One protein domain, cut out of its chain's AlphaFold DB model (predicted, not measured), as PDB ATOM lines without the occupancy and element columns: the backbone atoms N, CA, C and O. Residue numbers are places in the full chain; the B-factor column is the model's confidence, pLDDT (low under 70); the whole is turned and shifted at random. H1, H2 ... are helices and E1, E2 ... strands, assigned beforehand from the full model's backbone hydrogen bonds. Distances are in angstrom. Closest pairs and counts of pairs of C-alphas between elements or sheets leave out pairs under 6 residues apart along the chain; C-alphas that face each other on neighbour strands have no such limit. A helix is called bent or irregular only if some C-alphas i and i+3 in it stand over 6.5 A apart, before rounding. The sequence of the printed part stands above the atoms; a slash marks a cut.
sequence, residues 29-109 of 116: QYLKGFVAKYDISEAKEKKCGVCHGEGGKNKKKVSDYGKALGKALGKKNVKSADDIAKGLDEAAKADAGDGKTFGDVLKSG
ATOM      1  N   GLN A  29      15.681 -36.750 -20.370       94.94
ATOM      2  CA  GLN A  29      16.672 -37.032 -21.409       94.94
ATOM      3  C   GLN A  29      16.839 -38.529 -21.698       94.94
ATOM      4  O   GLN A  29      17.098 -38.891 -22.840       94.94
ATOM      5  N   TYR A  30      16.630 -39.403 -20.707       95.19
ATOM      6  CA  TYR A  30      16.728 -40.849 -20.915       95.19
ATOM      7  C   TYR A  30      15.587 -41.385 -21.771       95.19
ATOM      8  O   TYR A  30      15.831 -42.106 -22.730       95.19
ATOM      9  N   LEU A  31      14.349 -40.983 -21.462       95.06
ATOM     10  CA  LEU A  31      13.199 -41.353 -22.281       95.06
ATOM     11  C   LEU A  31      13.331 -40.760 -23.686       95.06
ATOM     12  O   LEU A  31      13.080 -41.464 -24.652       95.06
ATOM     13  N   LYS A  32      13.774 -39.499 -23.806       95.12
ATOM     14  CA  LYS A  32      14.033 -38.864 -25.108       95.12
ATOM     15  C   LYS A  32      15.054 -39.650 -25.934       95.12
ATOM     16  O   LYS A  32      14.785 -39.929 -27.093       95.12
ATOM     17  N   GLY A  33      16.182 -40.039 -25.336       96.25
ATOM     18  CA  GLY A  33      17.184 -40.870 -26.004       96.25
ATOM     19  C   GLY A  33      16.628 -42.237 -26.408       96.25
ATOM     20  O   GLY A  33      16.857 -42.684 -27.526       96.25
ATOM     21  N   PHE A  34      15.831 -42.862 -25.537       96.94
ATOM     22  CA  PHE A  34      15.185 -44.138 -25.830       96.94
ATOM     23  C   PHE A  34      14.234 -44.037 -27.031       96.94
ATOM     24  O   PHE A  34      14.386 -44.802 -27.974       96.94
ATOM     25  N   VAL A  35      13.294 -43.083 -27.033       95.44
ATOM     26  CA  VAL A  35      12.308 -42.940 -28.126       95.44
ATOM     27  C   VAL A  35      12.918 -42.407 -29.422       95.44
ATOM     28  O   VAL A  35      12.339 -42.600 -30.482       95.44
ATOM     29  N   ALA A  36      14.064 -41.722 -29.351       95.19
ATOM     30  CA  ALA A  36      14.819 -41.324 -30.536       95.19
ATOM     31  C   ALA A  36      15.543 -42.517 -31.178       95.19
ATOM     32  O   ALA A  36      15.718 -42.546 -32.392       95.19
ATOM     33  N   LYS A  37      15.971 -43.492 -30.366       95.69
ATOM     34  CA  LYS A  37      16.682 -44.687 -30.828       95.69
ATOM     35  C   LYS A  37      15.740 -45.813 -31.260       95.69
ATOM     36  O   LYS A  37      16.039 -46.520 -32.216       95.69
ATOM     37  N   TYR A  38      14.632 -45.991 -30.545       94.81
ATOM     38  CA  TYR A  38      13.679 -47.076 -30.749       94.81
ATOM     39  C   TYR A  38      12.292 -46.501 -31.037       94.81
ATOM     40  O   TYR A  38      11.671 -45.895 -30.159       94.81
ATOM     41  N   ASP A  39      11.781 -46.720 -32.250       92.94
ATOM     42  CA  ASP A  39      10.427 -46.300 -32.620       92.94
ATOM     43  C   ASP A  39       9.386 -47.331 -32.163       92.94
ATOM     44  O   ASP A  39       8.863 -48.132 -32.933       92.94
ATOM     45  N   ILE A  40       9.136 -47.342 -30.853       94.94
ATOM     46  CA  ILE A  40       8.145 -48.202 -30.202       94.94
ATOM     47  C   ILE A  40       7.070 -47.290 -29.611       94.94
ATOM     48  O   ILE A  40       7.315 -46.597 -28.620       94.94
ATOM     49  N   SER A  41       5.875 -47.271 -30.207       93.06
ATOM     50  CA  SER A  41       4.780 -46.374 -29.798       93.06
ATOM     51  C   SER A  41       4.426 -46.506 -28.316       93.06
ATOM     52  O   SER A  41       4.271 -45.496 -27.630       93.06
ATOM     53  N   GLU A  42       4.419 -47.735 -27.792       93.62
ATOM     54  CA  GLU A  42       4.139 -48.010 -26.379       93.62
ATOM     55  C   GLU A  42       5.119 -47.284 -25.434       93.62
ATOM     56  O   GLU A  42       4.743 -46.866 -24.340       93.62
ATOM     57  N   ALA A  43       6.364 -47.028 -25.857       93.44
ATOM     58  CA  ALA A  43       7.336 -46.287 -25.048       93.44
ATOM     59  C   ALA A  43       6.877 -44.849 -24.755       93.44
ATOM     60  O   ALA A  43       7.096 -44.324 -23.658       93.44
ATOM     61  N   LYS A  44       6.217 -44.209 -25.730       91.00
ATOM     62  CA  LYS A  44       5.695 -42.836 -25.622       91.00
ATOM     63  C   LYS A  44       4.506 -42.772 -24.657       91.00
ATOM     64  O   LYS A  44       4.329 -41.764 -23.970       91.00
ATOM     65  N   GLU A  45       3.744 -43.857 -24.556       92.38
ATOM     66  CA  GLU A  45       2.618 -44.003 -23.630       92.38
ATOM     67  C   GLU A  45       3.090 -44.315 -22.206       92.38
ATOM     68  O   GLU A  45       2.707 -43.631 -21.254       92.38
ATOM     69  N   LYS A  46       3.979 -45.307 -22.057       92.50
ATOM     70  CA  LYS A  46       4.495 -45.762 -20.756       92.50
ATOM     71  C   LYS A  46       5.443 -44.754 -20.114       92.50
ATOM     72  O   LYS A  46       5.527 -44.697 -18.887       92.50
ATOM     73  N   LYS A  47       6.142 -43.931 -20.902       92.56
ATOM     74  CA  LYS A  47       7.057 -42.875 -20.433       92.56
ATOM     75  C   LYS A  47       8.074 -43.408 -19.414       92.56
ATOM     76  O   LYS A  47       8.893 -44.262 -19.727       92.56
ATOM     77  N   CYS A  48       8.023 -42.927 -18.169       92.06
ATOM     78  CA  CYS A  48       8.881 -43.403 -17.083       92.06
ATOM     79  C   CYS A  48       8.690 -44.902 -16.802       92.06
ATOM     80  O   CYS A  48       9.629 -45.550 -16.355       92.06
ATOM     81  N   GLY A  49       7.507 -45.448 -17.093       92.38
ATOM     82  CA  GLY A  49       7.159 -46.857 -16.934       92.38
ATOM     83  C   GLY A  49       7.925 -47.822 -17.837       92.38
ATOM     84  O   GLY A  49       7.881 -49.018 -17.587       92.38
ATOM     85  N   VAL A  50       8.662 -47.325 -18.840       92.62
ATOM     86  CA  VAL A  50       9.592 -48.157 -19.626       92.62
ATOM     87  C   VAL A  50      10.696 -48.733 -18.731       92.62
ATOM     88  O   VAL A  50      11.118 -49.872 -18.909       92.62
ATOM     89  N   CYS A  51      11.154 -47.956 -17.745       93.69
ATOM     90  CA  CYS A  51      12.256 -48.354 -16.865       93.69
ATOM     91  C   CYS A  51      11.868 -48.410 -15.384       93.69
ATOM     92  O   CYS A  51      12.569 -49.050 -14.607       93.69
ATOM     93  N   HIS A  52      10.805 -47.723 -14.969       92.50
ATOM     94  CA  HIS A  52      10.398 -47.602 -13.570       92.50
ATOM     95  C   HIS A  52       9.110 -48.369 -13.269       92.50
ATOM     96  O   HIS A  52       8.237 -48.500 -14.123       92.50
ATOM     97  N   GLY A  53       8.980 -48.832 -12.027       90.62
ATOM     98  CA  GLY A  53       7.850 -49.655 -11.600       90.62
ATOM     99  C   GLY A  53       6.534 -48.904 -11.477       90.62
ATOM    100  O   GLY A  53       6.493 -47.668 -11.472       90.62
ATOM    101  N   GLU A  54       5.448 -49.673 -11.371       89.62
ATOM    102  CA  GLU A  54       4.076 -49.163 -11.210       89.62
ATOM    103  C   GLU A  54       3.683 -48.161 -12.316       89.62
ATOM    104  O   GLU A  54       3.094 -47.107 -12.060       89.62
ATOM    105  N   GLY A  55       4.083 -48.436 -13.562       87.94
ATOM    106  CA  GLY A  55       3.851 -47.527 -14.691       87.94
ATOM    107  C   GLY A  55       4.608 -46.199 -14.572       87.94
ATOM    108  O   GLY A  55       4.164 -45.177 -15.092       87.94
ATOM    109  N   GLY A  56       5.735 -46.186 -13.856       89.31
ATOM    110  CA  GLY A  56       6.566 -45.003 -13.648       89.31
ATOM    111  C   GLY A  56       6.235 -44.183 -12.401       89.31
ATOM    112  O   GLY A  56       6.905 -43.176 -12.153       89.31
ATOM    113  N   LYS A  57       5.245 -44.604 -11.605       88.81
ATOM    114  CA  LYS A  57       4.887 -43.956 -10.331       88.81
ATOM    115  C   LYS A  57       5.960 -44.183  -9.267       88.81
ATOM    116  O   LYS A  57       6.275 -43.272  -8.501       88.81
ATOM    117  N   ASN A  58       6.584 -45.360  -9.270       90.25
ATOM    118  CA  ASN A  58       7.604 -45.724  -8.299       90.25
ATOM    119  C   ASN A  58       9.011 -45.640  -8.905       90.25
ATOM    120  O   ASN A  58       9.548 -46.605  -9.439       90.25
ATOM    121  N   LYS A  59       9.644 -44.466  -8.772       87.00
ATOM    122  CA  LYS A  59      10.998 -44.196  -9.304       87.00
ATOM    123  C   LYS A  59      12.111 -45.009  -8.628       87.00
ATOM    124  O   LYS A  59      13.219 -45.064  -9.157       87.00
ATOM    125  N   LYS A  60      11.849 -45.583  -7.448       87.69
ATOM    126  CA  LYS A  60      12.816 -46.419  -6.714       87.69
ATOM    127  C   LYS A  60      12.847 -47.844  -7.258       87.69
ATOM    128  O   LYS A  60      13.875 -48.506  -7.168       87.69
ATOM    129  N   LYS A  61      11.733 -48.291  -7.831       92.25
ATOM    130  CA  LYS A  61      11.598 -49.581  -8.491       92.25
ATOM    131  C   LYS A  61      12.028 -49.438  -9.948       92.25
ATOM    132  O   LYS A  61      11.556 -48.543 -10.649       92.25
ATOM    133  N   VAL A  62      12.978 -50.261 -10.380       93.06
ATOM    134  CA  VAL A  62      13.618 -50.159 -11.700       93.06
ATOM    135  C   VAL A  62      13.650 -51.541 -12.342       93.06
ATOM    136  O   VAL A  62      13.982 -52.509 -11.658       93.06
ATOM    137  N   SER A  63      13.293 -51.626 -13.625       94.25
ATOM    138  CA  SER A  63      13.279 -52.877 -14.389       94.25
ATOM    139  C   SER A  63      14.696 -53.388 -14.604       94.25
ATOM    140  O   SER A  63      15.664 -52.640 -14.445       94.25
ATOM    141  N   ASP A  64      14.845 -54.643 -15.012       96.25
ATOM    142  CA  ASP A  64      16.175 -55.190 -15.288       96.25
ATOM    143  C   ASP A  64      16.861 -54.471 -16.449       96.25
ATOM    144  O   ASP A  64      18.046 -54.148 -16.356       96.25
ATOM    145  N   TYR A  65      16.099 -54.054 -17.462       96.50
ATOM    146  CA  TYR A  65      16.609 -53.163 -18.501       96.50
ATOM    147  C   TYR A  65      17.047 -51.799 -17.942       96.50
ATOM    148  O   TYR A  65      18.131 -51.302 -18.255       96.50
ATOM    149  N   GLY A  66      16.247 -51.190 -17.059       95.56
ATOM    150  CA  GLY A  66      16.609 -49.928 -16.411       95.56
ATOM    151  C   GLY A  66      17.869 -50.044 -15.542       95.56
ATOM    152  O   GLY A  66      18.689 -49.121 -15.516       95.56
ATOM    153  N   LYS A  67      18.071 -51.185 -14.870       96.00
ATOM    154  CA  LYS A  67      19.300 -51.498 -14.124       96.00
ATOM    155  C   LYS A  67      20.488 -51.676 -15.068       96.00
ATOM    156  O   LYS A  67      21.550 -51.119 -14.791       96.00
ATOM    157  N   ALA A  68      20.313 -52.391 -16.181       97.56
ATOM    158  CA  ALA A  68      21.345 -52.568 -17.202       97.56
ATOM    159  C   ALA A  68      21.806 -51.216 -17.766       97.56
ATOM    160  O   ALA A  68      23.005 -50.942 -17.795       97.56
ATOM    161  N   LEU A  69      20.866 -50.320 -18.089       97.19
ATOM    162  CA  LEU A  69      21.176 -48.954 -18.513       97.19
ATOM    163  C   LEU A  69      21.896 -48.157 -17.420       97.19
ATOM    164  O   LEU A  69      22.899 -47.502 -17.692       97.19
ATOM    165  N   GLY A  70      21.424 -48.223 -16.173       95.62
ATOM    166  CA  GLY A  70      22.089 -47.561 -15.047       95.62
ATOM    167  C   GLY A  70      23.539 -48.023 -14.862       95.62
ATOM    168  O   GLY A  70      24.421 -47.193 -14.640       95.62
ATOM    169  N   LYS A  71      23.791 -49.329 -15.013       97.25
ATOM    170  CA  LYS A  71      25.131 -49.924 -14.968       97.25
ATOM    171  C   LYS A  71      25.989 -49.467 -16.149       97.25
ATOM    172  O   LYS A  71      27.125 -49.062 -15.928       97.25
ATOM    173  N   ALA A  72      25.440 -49.473 -17.362       97.81
ATOM    174  CA  ALA A  72      26.136 -49.036 -18.572       97.81
ATOM    175  C   ALA A  72      26.544 -47.555 -18.521       97.81
ATOM    176  O   ALA A  72      27.639 -47.193 -18.939       97.81
ATOM    177  N   LEU A  73      25.687 -46.692 -17.967       96.81
ATOM    178  CA  LEU A  73      25.980 -45.264 -17.812       96.81
ATOM    179  C   LEU A  73      27.043 -44.984 -16.739       96.81
ATOM    180  O   LEU A  73      27.679 -43.928 -16.780       96.81
ATOM    181  N   GLY A  74      27.191 -45.865 -15.744       96.38
ATOM    182  CA  GLY A  74      28.206 -45.798 -14.682       96.38
ATOM    183  C   GLY A  74      28.088 -44.619 -13.702       96.38
ATOM    184  O   GLY A  74      28.720 -44.622 -12.648       96.38
ATOM    185  N   LYS A  75      27.269 -43.609 -14.007       93.69
ATOM    186  CA  LYS A  75      27.066 -42.407 -13.191       93.69
ATOM    187  C   LYS A  75      25.611 -41.949 -13.229       93.69
ATOM    188  O   LYS A  75      24.866 -42.193 -14.179       93.69
ATOM    189  N   LYS A  76      25.191 -41.249 -12.176       90.00
ATOM    190  CA  LYS A  76      23.841 -40.679 -12.081       90.00
ATOM    191  C   LYS A  76      23.734 -39.413 -12.939       90.00
ATOM    192  O   LYS A  76      24.698 -38.672 -13.077       90.00
ATOM    193  N   ASN A  77      22.530 -39.141 -13.442       90.62
ATOM    194  CA  ASN A  77      22.173 -37.891 -14.127       90.62
ATOM    195  C   ASN A  77      23.070 -37.525 -15.327       90.62
ATOM    196  O   ASN A  77      23.410 -36.362 -15.529       90.62
ATOM    197  N   VAL A  78      23.448 -38.520 -16.132       95.25
ATOM    198  CA  VAL A  78      24.059 -38.303 -17.451       95.25
ATOM    199  C   VAL A  78      23.169 -37.385 -18.297       95.25
ATOM    200  O   VAL A  78      21.964 -37.621 -18.414       95.25
ATOM    201  N   LYS A  79      23.769 -36.327 -18.855       94.19
ATOM    202  CA  LYS A  79      23.093 -35.324 -19.699       94.19
ATOM    203  C   LYS A  79      23.490 -35.402 -21.177       94.19
ATOM    204  O   LYS A  79      22.731 -34.939 -22.018       94.19
ATOM    205  N   SER A  80      24.658 -35.970 -21.480       96.50
ATOM    206  CA  SER A  80      25.149 -36.142 -22.851       96.50
ATOM    207  C   SER A  80      24.250 -37.116 -23.613       96.50
ATOM    208  O   SER A  80      24.029 -38.236 -23.152       96.50
ATOM    209  N   ALA A  81      23.734 -36.686 -24.766       96.25
ATOM    210  CA  ALA A  81      22.923 -37.538 -25.631       96.25
ATOM    211  C   ALA A  81      23.733 -38.735 -26.151       96.25
ATOM    212  O   ALA A  81      23.218 -39.849 -26.164       96.25
ATOM    213  N   ASP A  82      25.012 -38.528 -26.474       97.06
ATOM    214  CA  ASP A  82      25.907 -39.579 -26.963       97.06
ATOM    215  C   ASP A  82      26.208 -40.619 -25.883       97.06
ATOM    216  O   ASP A  82      26.178 -41.820 -26.150       97.06
ATOM    217  N   ASP A  83      26.449 -40.179 -24.642       97.56
ATOM    218  CA  ASP A  83      26.653 -41.096 -23.511       97.56
ATOM    219  C   ASP A  83      25.384 -41.922 -23.261       97.56
ATOM    220  O   ASP A  83      25.460 -43.112 -22.953       97.56
ATOM    221  N   ILE A  84      24.208 -41.303 -23.403       97.88
ATOM    222  CA  ILE A  84      22.919 -41.987 -23.264       97.88
ATOM    223  C   ILE A  84      22.721 -42.992 -24.396       97.88
ATOM    224  O   ILE A  84      22.337 -44.126 -24.121       97.88
ATOM    225  N   ALA A  85      23.006 -42.616 -25.644       97.75
ATOM    226  CA  ALA A  85      22.902 -43.507 -26.794       97.75
ATOM    227  C   ALA A  85      23.814 -44.732 -26.634       97.75
ATOM    228  O   ALA A  85      23.336 -45.860 -26.744       97.75
ATOM    229  N   LYS A  86      25.081 -44.519 -26.254       97.94
ATOM    230  CA  LYS A  86      26.028 -45.599 -25.936       97.94
ATOM    231  C   LYS A  86      25.533 -46.469 -24.783       97.94
ATOM    232  O   LYS A  86      25.570 -47.689 -24.875       97.94
ATOM    233  N   GLY A  87      25.020 -45.858 -23.715       98.25
ATOM    234  CA  GLY A  87      24.442 -46.592 -22.590       98.25
ATOM    235  C   GLY A  87      23.255 -47.470 -23.001       98.25
ATOM    236  O   GLY A  87      23.131 -48.589 -22.509       98.25
ATOM    237  N   LEU A  88      22.405 -46.995 -23.916       98.12
ATOM    238  CA  LEU A  88      21.288 -47.765 -24.474       98.12
ATOM    239  C   LEU A  88      21.773 -48.927 -25.350       98.12
ATOM    240  O   LEU A  88      21.181 -50.001 -25.288       98.12
ATOM    241  N   ASP A  89      22.835 -48.731 -26.137       98.12
ATOM    242  CA  ASP A  89      23.467 -49.799 -26.922       98.12
ATOM    243  C   ASP A  89      24.078 -50.885 -26.033       98.12
ATOM    244  O   ASP A  89      23.891 -52.072 -26.288       98.12
ATOM    245  N   GLU A  90      24.768 -50.501 -24.960       98.38
ATOM    246  CA  GLU A  90      25.325 -51.467 -24.010       98.38
ATOM    247  C   GLU A  90      24.230 -52.186 -23.212       98.38
ATOM    248  O   GLU A  90      24.289 -53.403 -23.042       98.38
ATOM    249  N   ALA A  91      23.188 -51.474 -22.774       97.94
ATOM    250  CA  ALA A  91      22.047 -52.086 -22.094       97.94
ATOM    251  C   ALA A  91      21.316 -53.095 -22.989       97.94
ATOM    252  O   ALA A  91      20.864 -54.130 -22.506       97.94
ATOM    253  N   ALA A  92      21.234 -52.825 -24.295       97.69
ATOM    254  CA  ALA A  92      20.622 -53.725 -25.264       97.69
ATOM    255  C   ALA A  92      21.360 -55.069 -25.393       97.69
ATOM    256  O   ALA A  92      20.746 -56.045 -25.805       97.69
ATOM    257  N   LYS A  93      22.643 -55.158 -25.025       98.12
ATOM    258  CA  LYS A  93      23.402 -56.421 -25.057       98.12
ATOM    259  C   LYS A  93      23.141 -57.314 -23.845       98.12
ATOM    260  O   LYS A  93      23.546 -58.472 -23.861       98.12
ATOM    261  N   ALA A  94      22.532 -56.783 -22.784       97.69
ATOM    262  CA  ALA A  94      22.247 -57.570 -21.593       97.69
ATOM    263  C   ALA A  94      21.126 -58.586 -21.854       97.69
ATOM    264  O   ALA A  94      20.249 -58.368 -22.694       97.69
ATOM    265  N   ASP A  95      21.191 -59.696 -21.121       96.25
ATOM    266  CA  ASP A  95      20.220 -60.783 -21.179       96.25
ATOM    267  C   ASP A  95      18.834 -60.311 -20.715       96.25
ATOM    268  O   ASP A  95      18.709 -59.604 -19.711       96.25
ATOM    269  N   ALA A  96      17.811 -60.692 -21.474       94.12
ATOM    270  CA  ALA A  96      16.404 -60.413 -21.208       94.12
ATOM    271  C   ALA A  96      15.630 -61.672 -20.783       94.12
ATOM    272  O   ALA A  96      14.399 -61.630 -20.724       94.12
ATOM    273  N   GLY A  97      16.328 -62.778 -20.518       91.00
ATOM    274  CA  GLY A  97      15.750 -64.106 -20.369       91.00
ATOM    275  C   GLY A  97      15.518 -64.816 -21.705       91.00
ATOM    276  O   GLY A  97      15.643 -64.244 -22.791       91.00
ATOM    277  N   ASP A  98      15.183 -66.106 -21.616       87.81
ATOM    278  CA  ASP A  98      14.819 -66.969 -22.750       87.81
ATOM    279  C   ASP A  98      15.847 -66.997 -23.900       87.81
ATOM    280  O   ASP A  98      15.494 -67.171 -25.069       87.81
ATOM    281  N   GLY A  99      17.130 -66.799 -23.575       92.38
ATOM    282  CA  GLY A  99      18.228 -66.772 -24.545       92.38
ATOM    283  C   GLY A  99      18.217 -65.557 -25.477       92.38
ATOM    284  O   GLY A  99      18.848 -65.600 -26.534       92.38
ATOM    285  N   LYS A 100      17.491 -64.491 -25.123       95.25
ATOM    286  CA  LYS A 100      17.402 -63.244 -25.892       95.25
ATOM    287  C   LYS A 100      18.073 -62.105 -25.147       95.25
ATOM    288  O   LYS A 100      18.058 -62.040 -23.923       95.25
ATOM    289  N   THR A 101      18.586 -61.143 -25.898       98.12
ATOM    290  CA  THR A 101      19.028 -59.864 -25.337       98.12
ATOM    291  C   THR A 101      17.878 -58.859 -25.295       98.12
ATOM    292  O   THR A 101      16.892 -58.977 -26.033       98.12
ATOM    293  N   PHE A 102      18.005 -57.803 -24.489       97.81
ATOM    294  CA  PHE A 102      17.044 -56.694 -24.538       97.81
ATOM    295  C   PHE A 102      16.995 -56.047 -25.923       97.81
ATOM    296  O   PHE A 102      15.935 -55.603 -26.359       97.81
ATOM    297  N   GLY A 103      18.117 -56.028 -26.639       97.19
ATOM    298  CA  GLY A 103      18.206 -55.563 -28.014       97.19
ATOM    299  C   GLY A 103      17.340 -56.383 -28.961       97.19
ATOM    300  O   GLY A 103      16.696 -55.798 -29.826       97.19
ATOM    301  N   ASP A 104      17.263 -57.701 -28.784       97.56
ATOM    302  CA  ASP A 104      16.394 -58.559 -29.600       97.56
ATOM    303  C   ASP A 104      14.914 -58.264 -29.333       97.56
ATOM    304  O   ASP A 104      14.118 -58.151 -30.269       97.56
ATOM    305  N   VAL A 105      14.553 -58.048 -28.065       96.56
ATOM    306  CA  VAL A 105      13.196 -57.631 -27.676       96.56
ATOM    307  C   VAL A 105      12.849 -56.275 -28.300       96.56
ATOM    308  O   VAL A 105      11.817 -56.148 -28.961       96.56
ATOM    309  N   LEU A 106      13.735 -55.287 -28.172       96.62
ATOM    310  CA  LEU A 106      13.541 -53.932 -28.698       96.62
ATOM    311  C   LEU A 106      13.458 -53.905 -30.229       96.62
ATOM    312  O   LEU A 106      12.578 -53.251 -30.786       96.62
ATOM    313  N   LYS A 107      14.317 -54.661 -30.923       95.56
ATOM    314  CA  LYS A 107      14.276 -54.811 -32.390       95.56
ATOM    315  C   LYS A 107      12.987 -55.471 -32.876       95.56
ATOM    316  O   LYS A 107      12.568 -55.206 -33.996       95.56
ATOM    317  N   SER A 108      12.340 -56.290 -32.043       94.81
ATOM    318  CA  SER A 108      11.025 -56.872 -32.348       94.81
ATOM    319  C   SER A 108       9.854 -55.891 -32.178       94.81
ATOM    320  O   SER A 108       8.698 -56.285 -32.330       94.81
ATOM    321  N   GLY A 109      10.130 -54.624 -31.846       94.81
ATOM    322  CA  GLY A 109       9.111 -53.598 -31.621       94.81
ATOM    323  C   GLY A 109       8.411 -53.714 -30.265       94.81
ATOM    324  O   GLY A 109       7.356 -53.115 -30.072       94.81
TER     325      GLY A 109
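What this domain is: This is residues 29 to 109 of the 116 residues of an uncharacterized protein of Thalassoglobus polymorphus (UniProt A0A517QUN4). Five short helices make a small crossed assembly round H4, the longest: H1 and H3 pack steeply across H4, and H5 makes a corner with its last residues. H2 folds back beside H1 as a helical hairpin, on the side of H1 away from H4, and the lone strand E1 lies between H2 and H3 along the chain. The printed part has 81 residues with five named helices and one named strand in the order H1, H2, E1, H3, H4, H5, and its class is mostly helix. It is compact, with a radius of gyration of the C-alphas of 11.8 A, and its C-alphas span 31 by 26 by 22 A, a rounded outline.

Where its parts are: H1, residues 29 to 37, begins at C-alpha 29 (16.672, -37.032, -21.409) and is 12.1 A from first to last C-alpha. H2, residues 41 to 50, is 11.4 A long and irregular: C-alphas 45 and 48 are 9.1 A apart. E1, residues 58 to 62, measures 8.2 A. H3, residues 64 to 73, measures 14.2 A. H4, residues 81 to 92, runs 16.4 A from C-alpha 81 (22.923, -37.538, -25.631). H5, residues 102 to 107, is 8.5 A long and ends at C-alpha 107 (14.276, -54.811, -32.390).

How they stand to each other: H4 is the hub and touches H1, H3 and H5. H1 touches H4 at a steep tilt of 68 degrees, only just short of about perpendicular, and their closest C-alphas are those of Gly 33 and Ala 85, 6.3 A apart. H3 touches H4 at a steep tilt of 46 degrees, opposite ways, and the closest C-alphas, of Leu 69 and Ala 91, are 4.8 A apart. H5 is about perpendicular to H4, at 75 degrees, and H4 touches it with residues 89 to 92 alone; the closest C-alphas, of Ala 92 and Gly 103, are 4.1 A apart. H1 and H2 form a hairpin at a shallow tilt of 28 degrees, opposite ways, with the C-alphas of Leu 31 and Lys 47 closest at 6.6 A. H2 and H3 are close but not clearly touching, with the C-alphas of Val 50 and Gly 66 closest at 7.9 A. E1 pairs with no named strand; it is near H2, and it and H3 meet only through their link. H2 and H4 are apart. In H1, H3, H4 and H5 every O i to N i+4 pair is within hydrogen-bond range; in H2 2 of 6 are, beside 4 of 7 O i to N i+3 pairs.

The domain as a whole: The two C-alphas farthest apart, of Lys 79 and Asp 98, are 32.9 A apart. The printed part has no cut. The links H1 to H2 and E1 to H3 are tight, the other three are short, and no link is long. The mean pLDDT of the printed part is 94.6, and no printed residue is under 70.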